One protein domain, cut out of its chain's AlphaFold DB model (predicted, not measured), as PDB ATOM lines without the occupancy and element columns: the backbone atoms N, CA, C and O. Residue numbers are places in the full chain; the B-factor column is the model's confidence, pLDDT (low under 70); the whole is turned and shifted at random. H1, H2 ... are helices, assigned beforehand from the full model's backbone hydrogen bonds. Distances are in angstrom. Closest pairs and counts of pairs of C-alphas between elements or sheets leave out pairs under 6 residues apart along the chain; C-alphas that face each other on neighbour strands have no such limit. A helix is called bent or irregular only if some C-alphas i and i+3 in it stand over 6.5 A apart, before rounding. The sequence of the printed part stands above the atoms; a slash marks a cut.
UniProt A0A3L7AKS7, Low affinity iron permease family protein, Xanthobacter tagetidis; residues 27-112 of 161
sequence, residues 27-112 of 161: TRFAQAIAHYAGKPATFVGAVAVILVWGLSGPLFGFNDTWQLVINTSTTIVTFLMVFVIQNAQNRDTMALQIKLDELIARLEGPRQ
ATOM      1  N   THR A  27     130.681  15.012 -67.721       76.69
ATOM      2  CA  THR A  27     131.438  13.812 -67.362       76.69
ATOM      3  C   THR A  27     132.878  14.153 -66.985       76.69
ATOM      4  O   THR A  27     133.364  13.646 -65.978       76.69
ATOM      5  N   ARG A  28     133.550  15.040 -67.732       77.50
ATOM      6  CA  ARG A  28     134.908  15.511 -67.405       77.50
ATOM      7  C   ARG A  28     134.962  16.277 -66.088       77.50
ATOM      8  O   ARG A  28     135.874  16.056 -65.297       77.50
ATOM      9  N   PHE A  29     133.988  17.145 -65.837       80.00
ATOM     10  CA  PHE A  29     133.883  17.887 -64.584       80.00
ATOM     11  C   PHE A  29     133.646  16.955 -63.390       80.00
ATOM     12  O   PHE A  29     134.396  17.000 -62.418       80.00
ATOM     13  N   ALA A  30     132.669  16.053 -63.488       77.31
ATOM     14  CA  ALA A  30     132.369  15.080 -62.443       77.31
ATOM     15  C   ALA A  30     133.557  14.139 -62.184       77.31
ATOM     16  O   ALA A  30     133.866  13.838 -61.034       77.31
ATOM     17  N   GLN A  31     134.273  13.723 -63.236       76.62
ATOM     18  CA  GLN A  31     135.517  12.958 -63.127       76.62
ATOM     19  C   GLN A  31     136.618  13.723 -62.403       76.62
ATOM     20  O   GLN A  31     137.288  13.151 -61.547       76.62
ATOM     21  N   ALA A  32     136.809  15.001 -62.736       79.56
ATOM     22  CA  ALA A  32     137.790  15.840 -62.066       79.56
ATOM     23  C   ALA A  32     137.447  15.977 -60.579       79.56
ATOM     24  O   ALA A  32     138.310  15.723 -59.743       79.56
ATOM     25  N   ILE A  33     136.191  16.288 -60.239       80.44
ATOM     26  CA  ILE A  33     135.749  16.381 -58.843       80.44
ATOM     27  C   ILE A  33     135.975  15.063 -58.113       80.44
ATOM     28  O   ILE A  33     136.602  15.081 -57.061       80.44
ATOM     29  N   ALA A  34     135.535  13.929 -58.662       78.31
ATOM     30  CA  ALA A  34     135.733  12.627 -58.029       78.31
ATOM     31  C   ALA A  34     137.227  12.318 -57.812       78.31
ATOM     32  O   ALA A  34     137.628  11.875 -56.737       78.31
ATOM     33  N   HIS A  35     138.069  12.622 -58.804       79.31
ATOM     34  CA  HIS A  35     139.512  12.413 -58.721       79.31
ATOM     35  C   HIS A  35     140.186  13.305 -57.668       79.31
ATOM     36  O   HIS A  35     141.078  12.847 -56.957       79.31
ATOM     37  N   TYR A  36     139.785  14.574 -57.550       81.12
ATOM     38  CA  TYR A  36     140.320  15.476 -56.529       81.12
ATOM     39  C   TYR A  36     139.758  15.172 -55.140       81.12
ATOM     40  O   TYR A  36     140.524  15.176 -54.180       81.12
ATOM     41  N   ALA A  37     138.469  14.851 -55.023       79.00
ATOM     42  CA  ALA A  37     137.822  14.506 -53.759       79.00
ATOM     43  C   ALA A  37     138.446  13.264 -53.100       79.00
ATOM     44  O   ALA A  37     138.517  13.198 -51.878       79.00
ATOM     45  N   GLY A  38     138.957  12.315 -53.894       72.69
ATOM     46  CA  GLY A  38     139.649  11.125 -53.390       72.69
ATOM     47  C   GLY A  38     141.107  11.336 -52.951       72.69
ATOM     48  O   GLY A  38     141.716  10.406 -52.426       72.69
ATOM     49  N   LYS A  39     141.710  12.517 -53.164       83.94
ATOM     50  CA  LYS A  39     143.120  12.765 -52.802       83.94
ATOM     51  C   LYS A  39     143.268  13.169 -51.326       83.94
ATOM     52  O   LYS A  39     142.604  14.112 -50.895       83.94
ATOM     53  N   PRO A  40     144.234  12.590 -50.582       80.31
ATOM     54  CA  PRO A  40     144.506  12.970 -49.189       80.31
ATOM     55  C   PRO A  40     144.808  14.464 -48.989       80.31
ATOM     56  O   PRO A  40     144.377  15.061 -48.007       80.31
ATOM     57  N   ALA A  41     145.502  15.101 -49.939       83.69
ATOM     58  CA  ALA A  41     145.813  16.532 -49.870       83.69
ATOM     59  C   ALA A  41     144.553  17.419 -49.893       83.69
ATOM     60  O   ALA A  41     144.499  18.446 -49.219       83.69
ATOM     61  N   THR A  42     143.516  17.005 -50.625       85.75
ATOM     62  CA  THR A  42     142.235  17.719 -50.702       85.75
ATOM     63  C   THR A  42     141.490  17.649 -49.374       85.75
ATOM     64  O   THR A  42     140.894  18.639 -48.958       85.75
ATOM     65  N   PHE A  43     141.574  16.514 -48.672       84.19
ATOM     66  CA  PHE A  43     141.010  16.362 -47.332       84.19
ATOM     67  C   PHE A  43     141.665  17.322 -46.333       84.19
ATOM     68  O   PHE A  43     140.965  18.045 -45.630       84.19
ATOM     69  N   VAL A  44     143.000  17.401 -46.323       90.56
ATOM     70  CA  VAL A  44     143.732  18.353 -45.467       90.56
ATOM     71  C   VAL A  44     143.334  19.799 -45.785       90.56
ATOM     72  O   VAL A  44     143.090  20.584 -44.871       90.56
ATOM     73  N   GLY A  45     143.199  20.143 -47.071       91.50
ATOM     74  CA  GLY A  45     142.711  21.456 -47.499       91.50
ATOM     75  C   GLY A  45     141.285  21.753 -47.025       91.50
ATOM     76  O   GLY A  45     141.027  22.835 -46.503       91.50
ATOM     77  N   ALA A  46     140.368  20.791 -47.139       87.38
ATOM     78  CA  ALA A  46     138.991  20.934 -46.666       87.38
ATOM     79  C   ALA A  46     138.927  21.140 -45.144       87.38
ATOM     80  O   ALA A  46     138.215  22.026 -44.672       87.38
ATOM     81  N   VAL A  47     139.721  20.386 -44.376       90.88
ATOM     82  CA  VAL A  47     139.841  20.569 -42.923       90.88
ATOM     83  C   VAL A  47     140.376  21.962 -42.593       90.88
ATOM     84  O   VAL A  47     139.810  22.638 -41.738       90.88
ATOM     85  N   ALA A  48     141.409  22.437 -43.293       93.44
ATOM     86  CA  ALA A  48     141.942  23.783 -43.087       93.44
ATOM     87  C   ALA A  48     140.885  24.871 -43.347       93.44
ATOM     88  O   ALA A  48     140.762  25.804 -42.556       93.44
ATOM     89  N   VAL A  49     140.077  24.729 -44.402       91.38
ATOM     90  CA  VAL A  49     138.960  25.645 -44.692       91.38
ATOM     91  C   VAL A  49     137.928  25.640 -43.563       91.38
ATOM     92  O   VAL A  49     137.507  26.709 -43.124       91.38
ATOM     93  N   ILE A  50     137.555  24.463 -43.047       90.88
ATOM     94  CA  ILE A  50     136.623  24.344 -41.914       90.88
ATOM     95  C   ILE A  50     137.200  25.009 -40.658       90.88
ATOM     96  O   ILE A  50     136.475  25.704 -39.949       90.88
ATOM     97  N   LEU A  51     138.499  24.851 -40.392       92.50
ATOM     98  CA  LEU A  51     139.167  25.495 -39.258       92.50
ATOM     99  C   LEU A  51     139.181  27.021 -39.391       92.50
ATOM    100  O   LEU A  51     138.844  27.713 -38.434       92.50
ATOM    101  N   VAL A  52     139.515  27.550 -40.573       92.62
ATOM    102  CA  VAL A  52     139.470  28.997 -40.853       92.62
ATOM    103  C   VAL A  52     138.048  29.534 -40.685       92.62
ATOM    104  O   VAL A  52     137.853  30.581 -40.068       92.62
ATOM    105  N   TRP A  53     137.042  28.803 -41.166       90.12
ATOM    106  CA  TRP A  53     135.644  29.169 -40.967       90.12
ATOM    107  C   TRP A  53     135.256  29.163 -39.484       90.12
ATOM    108  O   TRP A  53     134.670  30.128 -38.998       90.12
ATOM    109  N   GLY A  54     135.640  28.126 -38.736       89.06
ATOM    110  CA  GLY A  54     135.442  28.030 -37.288       89.06
ATOM    111  C   GLY A  54     136.054  29.212 -36.532       89.06
ATOM    112  O   GLY A  54     135.393  29.829 -35.699       89.06
ATOM    113  N   LEU A  55     137.284  29.584 -36.891       90.69
ATOM    114  CA  LEU A  55     138.012  30.726 -36.328       90.69
ATOM    115  C   LEU A  55     137.390  32.084 -36.681       90.69
ATOM    116  O   LEU A  55     137.625  33.054 -35.966       90.69
ATOM    117  N   SER A  56     136.584  32.169 -37.743       88.44
ATOM    118  CA  SER A  56     135.806  33.377 -38.046       88.44
ATOM    119  C   SER A  56     134.586  33.544 -37.130       88.44
ATOM    120  O   SER A  56     134.119  34.663 -36.939       88.44
ATOM    121  N   GLY A  57     134.095  32.465 -36.506       86.06
ATOM    122  CA  GLY A  57     132.905  32.468 -35.645       86.06
ATOM    123  C   GLY A  57     132.924  33.493 -34.500       86.06
ATOM    124  O   GLY A  57     131.941  34.226 -34.356       86.06
ATOM    125  N   PRO A  58     134.027  33.640 -33.739       86.06
ATOM    126  CA  PRO A  58     134.158  34.666 -32.702       86.06
ATOM    127  C   PRO A  58     134.017  36.105 -33.216       86.06
ATOM    128  O   PRO A  58     133.493  36.950 -32.494       86.06
ATOM    129  N   LEU A  59     134.428  36.391 -34.460       85.69
ATOM    130  CA  LEU A  59     134.283  37.723 -35.069       85.69
ATOM    131  C   LEU A  59     132.815  38.060 -35.374       85.69
ATOM    132  O   LEU A  59     132.434  39.226 -35.349       85.69
ATOM    133  N   PHE A  60     131.993  37.041 -35.637       80.12
ATOM    134  CA  PHE A  60     130.565  37.172 -35.942       80.12
ATOM    135  C   PHE A  60     129.654  36.834 -34.750       80.12
ATOM    136  O   PHE A  60     128.434  36.754 -34.905       80.12
ATOM    137  N   GLY A  61     130.228  36.615 -33.562       83.00
ATOM    138  CA  GLY A  61     129.481  36.292 -32.344       83.00
ATOM    139  C   GLY A  61     128.704  34.974 -32.413       83.00
ATOM    140  O   GLY A  61     127.707  34.837 -31.712       83.00
ATOM    141  N   PHE A  62     129.122  34.029 -33.268       81.94
ATOM    142  CA  PHE A  62     128.439  32.744 -33.496       81.94
ATOM    143  C   PHE A  62     126.927  32.866 -33.773       81.94
ATOM    144  O   PHE A  62     126.138  32.013 -33.361       81.94
ATOM    145  N   ASN A  63     126.526  33.931 -34.472       87.19
ATOM    146  CA  ASN A  63     125.123  34.231 -34.741       87.19
ATOM    147  C   ASN A  63     124.433  33.194 -35.656       87.19
ATOM    148  O   ASN A  63     125.077  32.368 -36.312       87.19
ATOM    149  N   ASP A  64     123.103  33.272 -35.735       91.06
ATOM    150  CA  ASP A  64     122.289  32.344 -36.530       91.06
ATOM    151  C   ASP A  64     122.664  32.355 -38.019       91.06
ATOM    152  O   ASP A  64     122.640  31.318 -38.677       91.06
ATOM    153  N   THR A  65     123.076  33.505 -38.563       87.88
ATOM    154  CA  THR A  65     123.524  33.619 -39.960       87.88
ATOM    155  C   THR A  65     124.816  32.841 -40.209       87.88
ATOM    156  O   THR A  65     124.932  32.151 -41.219       87.88
ATOM    157  N   TRP A  66     125.774  32.902 -39.285       90.12
ATOM    158  CA  TRP A  66     127.044  32.185 -39.371       90.12
ATOM    159  C   TRP A  66     126.835  30.663 -39.372       90.12
ATOM    160  O   TRP A  66     127.440  29.952 -40.179       90.12
ATOM    161  N   GLN A  67     125.919  30.167 -38.531       88.44
ATOM    162  CA  GLN A  67     125.547  28.747 -38.488       88.44
ATOM    163  C   GLN A  67     124.735  28.319 -39.718       88.44
ATOM    164  O   GLN A  67     124.984  27.255 -40.294       88.44
ATOM    165  N   LEU A  68     123.786  29.153 -40.156       90.25
ATOM    166  CA  LEU A  68     122.943  28.881 -41.318       90.25
ATOM    167  C   LEU A  68     123.786  28.711 -42.584       90.25
ATOM    168  O   LEU A  68     123.596  27.747 -43.321       90.25
ATOM    169  N   VAL A  69     124.762  29.596 -42.809       90.25
ATOM    170  CA  VAL A  69     125.609  29.552 -44.009       90.25
ATOM    171  C   VAL A  69     126.346  28.219 -44.126       90.25
ATOM    172  O   VAL A  69     126.308  27.610 -45.196       90.25
ATOM    173  N   ILE A  70     126.972  27.719 -43.057       89.94
ATOM    174  CA  ILE A  70     127.711  26.448 -43.127       89.94
ATOM    175  C   ILE A  70     126.780  25.240 -43.254       89.94
ATOM    176  O   ILE A  70     127.062  24.327 -44.034       89.94
ATOM    177  N   ASN A  71     125.652  25.244 -42.541       90.75
ATOM    178  CA  ASN A  71     124.684  24.152 -42.577       90.75
ATOM    179  C   ASN A  71     124.039  24.023 -43.968       90.75
ATOM    180  O   ASN A  71     124.056  22.949 -44.577       90.75
ATOM    181  N   THR A  72     123.549  25.136 -44.520       93.56
ATOM    182  CA  THR A  72     122.934  25.166 -45.850       93.56
ATOM    183  C   THR A  72     123.953  24.820 -46.934       93.56
ATOM    184  O   THR A  72     123.659  24.012 -47.814       93.56
ATOM    185  N   SER A  73     125.175  25.353 -46.844       91.56
ATOM    186  CA  SER A  73     126.230  25.063 -47.822       91.56
ATOM    187  C   SER A  73     126.615  23.587 -47.822       91.56
ATOM    188  O   SER A  73     126.664  22.961 -48.881       91.56
ATOM    189  N   THR A  74     126.825  22.999 -46.643       92.19
ATOM    190  CA  THR A  74     127.186  21.579 -46.518       92.19
ATOM    191  C   THR A  74     126.073  20.681 -47.041       92.19
ATOM    192  O   THR A  74     126.356  19.702 -47.729       92.19
ATOM    193  N   THR A  75     124.812  21.033 -46.787       93.50
ATOM    194  CA  THR A  75     123.654  20.294 -47.308       93.50
ATOM    195  C   THR A  75     123.637  20.285 -48.836       93.50
ATOM    196  O   THR A  75     123.528  19.219 -49.440       93.50
ATOM    197  N   ILE A  76     123.817  21.447 -49.475       92.44
ATOM    198  CA  ILE A  76     123.868  21.553 -50.942       92.44
ATOM    199  C   ILE A  76     125.040  20.739 -51.499       92.44
ATOM    200  O   ILE A  76     124.857  19.946 -52.421       92.44
ATOM    201  N   VAL A  77     126.236  20.902 -50.926       89.19
ATOM    202  CA  VAL A  77     127.434  20.165 -51.356       89.19
ATOM    203  C   VAL A  77     127.224  18.661 -51.215       89.19
ATOM    204  O   VAL A  77     127.536  17.922 -52.141       89.19
ATOM    205  N   THR A  78     126.650  18.204 -50.104       91.19
ATOM    206  CA  THR A  78     126.371  16.782 -49.860       91.19
ATOM    207  C   THR A  78     125.367  16.237 -50.870       91.19
ATOM    208  O   THR A  78     125.591  15.175 -51.445       91.19
ATOM    209  N   PHE A  79     124.294  16.981 -51.149       91.06
ATOM    210  CA  PHE A  79     123.312  16.597 -52.160       91.06
ATOM    211  C   PHE A  79     123.952  16.451 -53.548       91.06
ATOM    212  O   PHE A  79     123.750  15.447 -54.226       91.06
ATOM    213  N   LEU A  80     124.797  17.406 -53.948       86.75
ATOM    214  CA  LEU A  80     125.556  17.317 -55.197       86.75
ATOM    215  C   LEU A  80     126.565  16.157 -55.184       86.75
ATOM    216  O   LEU A  80     126.725  15.469 -56.193       86.75
ATOM    217  N   MET A  81     127.216  15.907 -54.048       86.12
ATOM    218  CA  MET A  81     128.194  14.833 -53.872       86.12
ATOM    219  C   MET A  81     127.573  13.457 -54.124       86.12
ATOM    220  O   MET A  81     128.221  12.615 -54.738       86.12
ATOM    221  N   VAL A  82     126.314  13.236 -53.729       87.81
ATOM    222  CA  VAL A  82     125.590  11.989 -54.022       87.81
ATOM    223  C   VAL A  82     125.553  11.719 -55.529       87.81
ATOM    224  O   VAL A  82     125.904  10.622 -55.957       87.81
ATOM    225  N   PHE A  83     125.228  12.721 -56.353       81.81
ATOM    226  CA  PHE A  83     125.236  12.563 -57.812       81.81
ATOM    227  C   PHE A  83     126.640  12.343 -58.378       81.81
ATOM    228  O   PHE A  83     126.819  11.548 -59.301       81.81
ATOM    229  N   VAL A  84     127.649  13.027 -57.831       80.31
ATOM    230  CA  VAL A  84     129.048  12.841 -58.250       80.31
ATOM    231  C   VAL A  84     129.518  11.418 -57.950       80.31
ATOM    232  O   VAL A  84     130.102  10.777 -58.826       80.31
ATOM    233  N   ILE A  85     129.232  10.911 -56.748       82.56
ATOM    234  CA  ILE A  85     129.558   9.545 -56.329       82.56
ATOM    235  C   ILE A  85     128.823   8.540 -57.213       82.56
ATOM    236  O   ILE A  85     129.475   7.655 -57.754       82.56
ATOM    237  N   GLN A  86     127.517   8.706 -57.442       77.12
ATOM    238  CA  GLN A  86     126.747   7.820 -58.324       77.12
ATOM    239  C   GLN A  86     127.305   7.803 -59.753       77.12
ATOM    240  O   GLN A  86     127.415   6.745 -60.362       77.12
ATOM    241  N   ASN A  87     127.719   8.952 -60.295       77.62
ATOM    242  CA  ASN A  87     128.338   9.014 -61.620       77.62
ATOM    243  C   ASN A  87     129.714   8.324 -61.664       77.62
ATOM    244  O   ASN A  87     130.047   7.682 -62.660       77.62
ATOM    245  N   ALA A  88     130.525   8.465 -60.611       76.00
ATOM    246  CA  ALA A  88     131.799   7.758 -60.506       76.00
ATOM    247  C   ALA A  88     131.574   6.240 -60.395       76.00
ATOM    248  O   ALA A  88     132.118   5.489 -61.200       76.00
ATOM    249  N   GLN A  89     130.685   5.821 -59.492       77.06
ATOM    250  CA  GLN A  89     130.322   4.425 -59.254       77.06
ATOM    251  C   GLN A  89     129.737   3.760 -60.501       77.06
ATOM    252  O   GLN A  89     130.213   2.702 -60.889       77.06
ATOM    253  N   ASN A  90     128.787   4.395 -61.194       76.62
ATOM    254  CA  ASN A  90     128.213   3.841 -62.425       76.62
ATOM    255  C   ASN A  90     129.280   3.581 -63.495       76.62
ATOM    256  O   ASN A  90     129.202   2.599 -64.233       76.62
ATOM    257  N   ARG A  91     130.297   4.449 -63.586       78.31
ATOM    258  CA  ARG A  91     131.382   4.281 -64.557       78.31
ATOM    259  C   ARG A  91     132.361   3.181 -64.149       78.31
ATOM    260  O   ARG A  91     132.834   2.456 -65.022       78.31
ATOM    261  N   ASP A  92     132.643   3.055 -62.858       81.44
ATOM    262  CA  ASP A  92     133.509   2.003 -62.324       81.44
ATOM    263  C   ASP A  92     132.848   0.620 -62.454       81.44
ATOM    264  O   ASP A  92     133.510  -0.326 -62.878       81.44
ATOM    265  N   THR A  93     131.535   0.517 -62.212       83.94
ATOM    266  CA  THR A  93     130.745  -0.706 -62.445       83.94
ATOM    267  C   THR A  93     130.786  -1.134 -63.912       83.94
ATOM    268  O   THR A  93     131.100  -2.284 -64.200       83.94
ATOM    269  N   MET A  94     130.559  -0.204 -64.846       83.62
ATOM    270  CA  MET A  94     130.634  -0.483 -66.289       83.62
ATOM    271  C   MET A  94     132.027  -0.982 -66.705       83.62
ATOM    272  O   MET A  94     132.168  -1.928 -67.474       83.62
ATOM    273  N   ALA A  95     133.089  -0.360 -66.184       83.06
ATOM    274  CA  ALA A  95     134.458  -0.779 -66.477       83.06
ATOM    275  C   ALA A  95     134.792  -2.160 -65.889       83.06
ATOM    276  O   ALA A  95     135.602  -2.883 -66.468       83.06
ATOM    277  N   LEU A  96     134.202  -2.515 -64.744       87.25
ATOM    278  CA  LEU A  96     134.319  -3.850 -64.162       87.25
ATOM    279  C   LEU A  96     133.618  -4.898 -65.027       87.25
ATOM    280  O   LEU A  96     134.247  -5.910 -65.315       87.25
ATOM    281  N   GLN A  97     132.388  -4.634 -65.482       86.75
ATOM    282  CA  GLN A  97     131.654  -5.532 -66.383       86.75
ATOM    283  C   GLN A  97     132.474  -5.845 -67.639       86.75
ATOM    284  O   GLN A  97     132.826  -6.996 -67.852       86.75
ATOM    285  N   ILE A  98     132.959  -4.823 -68.356       86.50
ATOM    286  CA  ILE A  98     133.780  -5.016 -69.568       86.50
ATOM    287  C   ILE A  98     135.038  -5.862 -69.300       86.50
ATOM    288  O   ILE A  98     135.445  -6.675 -70.128       86.50
ATOM    289  N   LYS A  99     135.697  -5.667 -68.149       83.31
ATOM    290  CA  LYS A  99     136.882  -6.459 -67.781       83.31
ATOM    291  C   LYS A  99     136.536  -7.917 -67.483       83.31
ATOM    292  O   LYS A  99     137.351  -8.786 -67.783       83.31
ATOM    293  N   LEU A 100     135.383  -8.171 -66.863       87.62
ATOM    294  CA  LEU A 100     134.881  -9.521 -66.624       87.62
ATOM    295  C   LEU A 100     134.501 -10.190 -67.945       87.62
ATOM    296  O   LEU A 100     134.926 -11.317 -68.170       87.62
ATOM    297  N   ASP A 101     133.822  -9.474 -68.841       85.62
ATOM    298  CA  ASP A 101     133.442  -9.973 -70.165       85.62
ATOM    299  C   ASP A 101     134.676 -10.383 -70.981       85.62
ATOM    300  O   ASP A 101     134.720 -11.472 -71.548       85.62
ATOM    301  N   GLU A 102     135.733  -9.561 -70.976       86.25
ATOM    302  CA  GLU A 102     137.010  -9.883 -71.630       86.25
ATOM    303  C   GLU A 102     137.698 -11.102 -70.989       86.25
ATOM    304  O   GLU A 102     138.301 -11.920 -71.689       86.25
ATOM    305  N   LEU A 103     137.624 -11.251 -69.660       84.56
ATOM    306  CA  LEU A 103     138.196 -12.403 -68.961       84.56
ATOM    307  C   LEU A 103     137.434 -13.694 -69.294       84.56
ATOM    308  O   LEU A 103     138.072 -14.705 -69.578       84.56
ATOM    309  N   ILE A 104     136.101 -13.652 -69.307       79.94
ATOM    310  CA  ILE A 104     135.236 -14.773 -69.695       79.94
ATOM    311  C   ILE A 104     135.525 -15.163 -71.150       79.94
ATOM    312  O   ILE A 104     135.839 -16.319 -71.429       79.94
ATOM    313  N   ALA A 105     135.564 -14.182 -72.057       78.06
ATOM    314  CA  ALA A 105     135.866 -14.406 -73.470       78.06
ATOM    315  C   ALA A 105     137.235 -15.078 -73.699       78.06
ATOM    316  O   ALA A 105     137.385 -15.893 -74.612       78.06
ATOM    317  N   ARG A 106     138.246 -14.768 -72.872       77.06
ATOM    318  CA  ARG A 106     139.580 -15.394 -72.952       77.06
ATOM    319  C   ARG A 106     139.671 -16.757 -72.276       77.06
ATOM    320  O   ARG A 106     140.483 -17.571 -72.712       77.06
ATOM    321  N   LEU A 107     138.893 -17.000 -71.223       71.62
ATOM    322  CA  LEU A 107     138.869 -18.283 -70.518       71.62
ATOM    323  C   LEU A 107     138.102 -19.357 -71.294       71.62
ATOM    324  O   LEU A 107     138.441 -20.533 -71.189       71.62
ATOM    325  N   GLU A 108     137.104 -18.975 -72.088       58.03
ATOM    326  CA  GLU A 108     136.189 -19.948 -72.693       58.03
ATOM    327  C   GLU A 108     136.519 -20.336 -74.140       58.03
ATOM    328  O   GLU A 108     135.943 -21.298 -74.660       58.03
ATOM    329  N   GLY A 109     137.442 -19.637 -74.819       50.06
ATOM    330  CA  GLY A 109     137.485 -19.710 -76.284       50.06
ATOM    331  C   GLY A 109     136.121 -19.291 -76.863       50.06
ATOM    332  O   GLY A 109     135.226 -18.906 -76.119       50.06
ATOM    333  N   PRO A 110     135.896 -19.302 -78.180       46.50
ATOM    334  CA  PRO A 110     134.666 -18.774 -78.765       46.50
ATOM    335  C   PRO A 110     133.448 -19.650 -78.408       46.50
ATOM    336  O   PRO A 110     133.041 -20.511 -79.183       46.50
ATOM    337  N   ARG A 111     132.835 -19.425 -77.242       50.44
ATOM    338  CA  ARG A 111     131.499 -19.912 -76.899       50.44
ATOM    339  C   ARG A 111     130.599 -18.691 -76.767       50.44
ATOM    340  O   ARG A 111     130.381 -18.134 -75.703       50.44
ATOM    341  N   GLN A 112     130.110 -18.270 -77.926       49.59
ATOM    342  CA  GLN A 112     129.288 -17.094 -78.237       49.59
ATOM    343  C   GLN A 112     127.930 -17.025 -77.490       49.59
ATOM    344  O   GLN A 112     127.050 -16.280 -77.894       49.59
TER     345      GLN A 112
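Overview. This is residues 27 to 112 of the 161 residues of the protein "Low affinity iron permease family protein" of Xanthobacter tagetidis (UniProt A0A3L7AKS7). One very long helix, H3, makes the length of this model, and H2 folds back next to its first part, running the opposite way across an open gap. H1 crosses H3 at residues 84 to 88 and leads to the far end of H2, making a loose open frame of three helices from which residues 92 to 112 stick out as a long arm. The printed part has 86 residues, with three named helices in the order H1, H2, H3 and no named strand; the class is all helix. The whole is extended, with a radius of gyration of the C-alphas of 21.1 A and spans of 72 by 23 by 18 A.

Arrangement. Start at the first printed residue with H1, residues 27 to 37. It touches H3, residues 64 to 108, and there you will find the closest C-alphas, those of Ala 30 and Val 84, 5.8 A apart. H3 touches H1 with residues 84 to 88 alone. Their lines are about perpendicular at 72 degrees, only just past a steep tilt. Next look at H2, residues 40 to 60, which is close to H1 but not clearly touching it: their closest C-alphas, those of Tyr 36 and Thr 42, are 6.5 A apart. These two lines are about perpendicular, at 76 degrees. H2 and H3 are also close but not clearly touching; their closest C-alphas, those of Gly 57 and Trp 66, are 7.0 A apart. They run opposite ways at a shallow tilt of 10 degrees, with centres 24.8 A apart. In H1 every O i to N i+4 pair is within hydrogen-bond range; in H2 15 of 17 are, and in H3 39 of 41.

Along the chain. Find C-alpha 27 at (131.438, 13.812, -67.362); from there H1 runs 15.0 A to C-alpha 37. H2 begins at C-alpha 40, at (144.506, 12.970, -49.189), and runs 30.9 A to C-alpha 60. It is irregular, but only just: C-alphas 55 and 58 are 6.6 A apart. H3 then runs 65.1 A from C-alpha 64 to C-alpha 108 at (136.189, -19.948, -72.693).

Size, cuts and confidence. Look for the two C-alphas farthest apart at Gly 61 and Pro 110, 72.2 A. The printed part has no cut, and the links H1 to H2 and H2 to H3 are tight. Residues 38 to 45, 71 to 80 and 92 to 112 stand free. The mean pLDDT of the printed part is 82.9; in the B-factor column you will find residues 108 to 112 under 70.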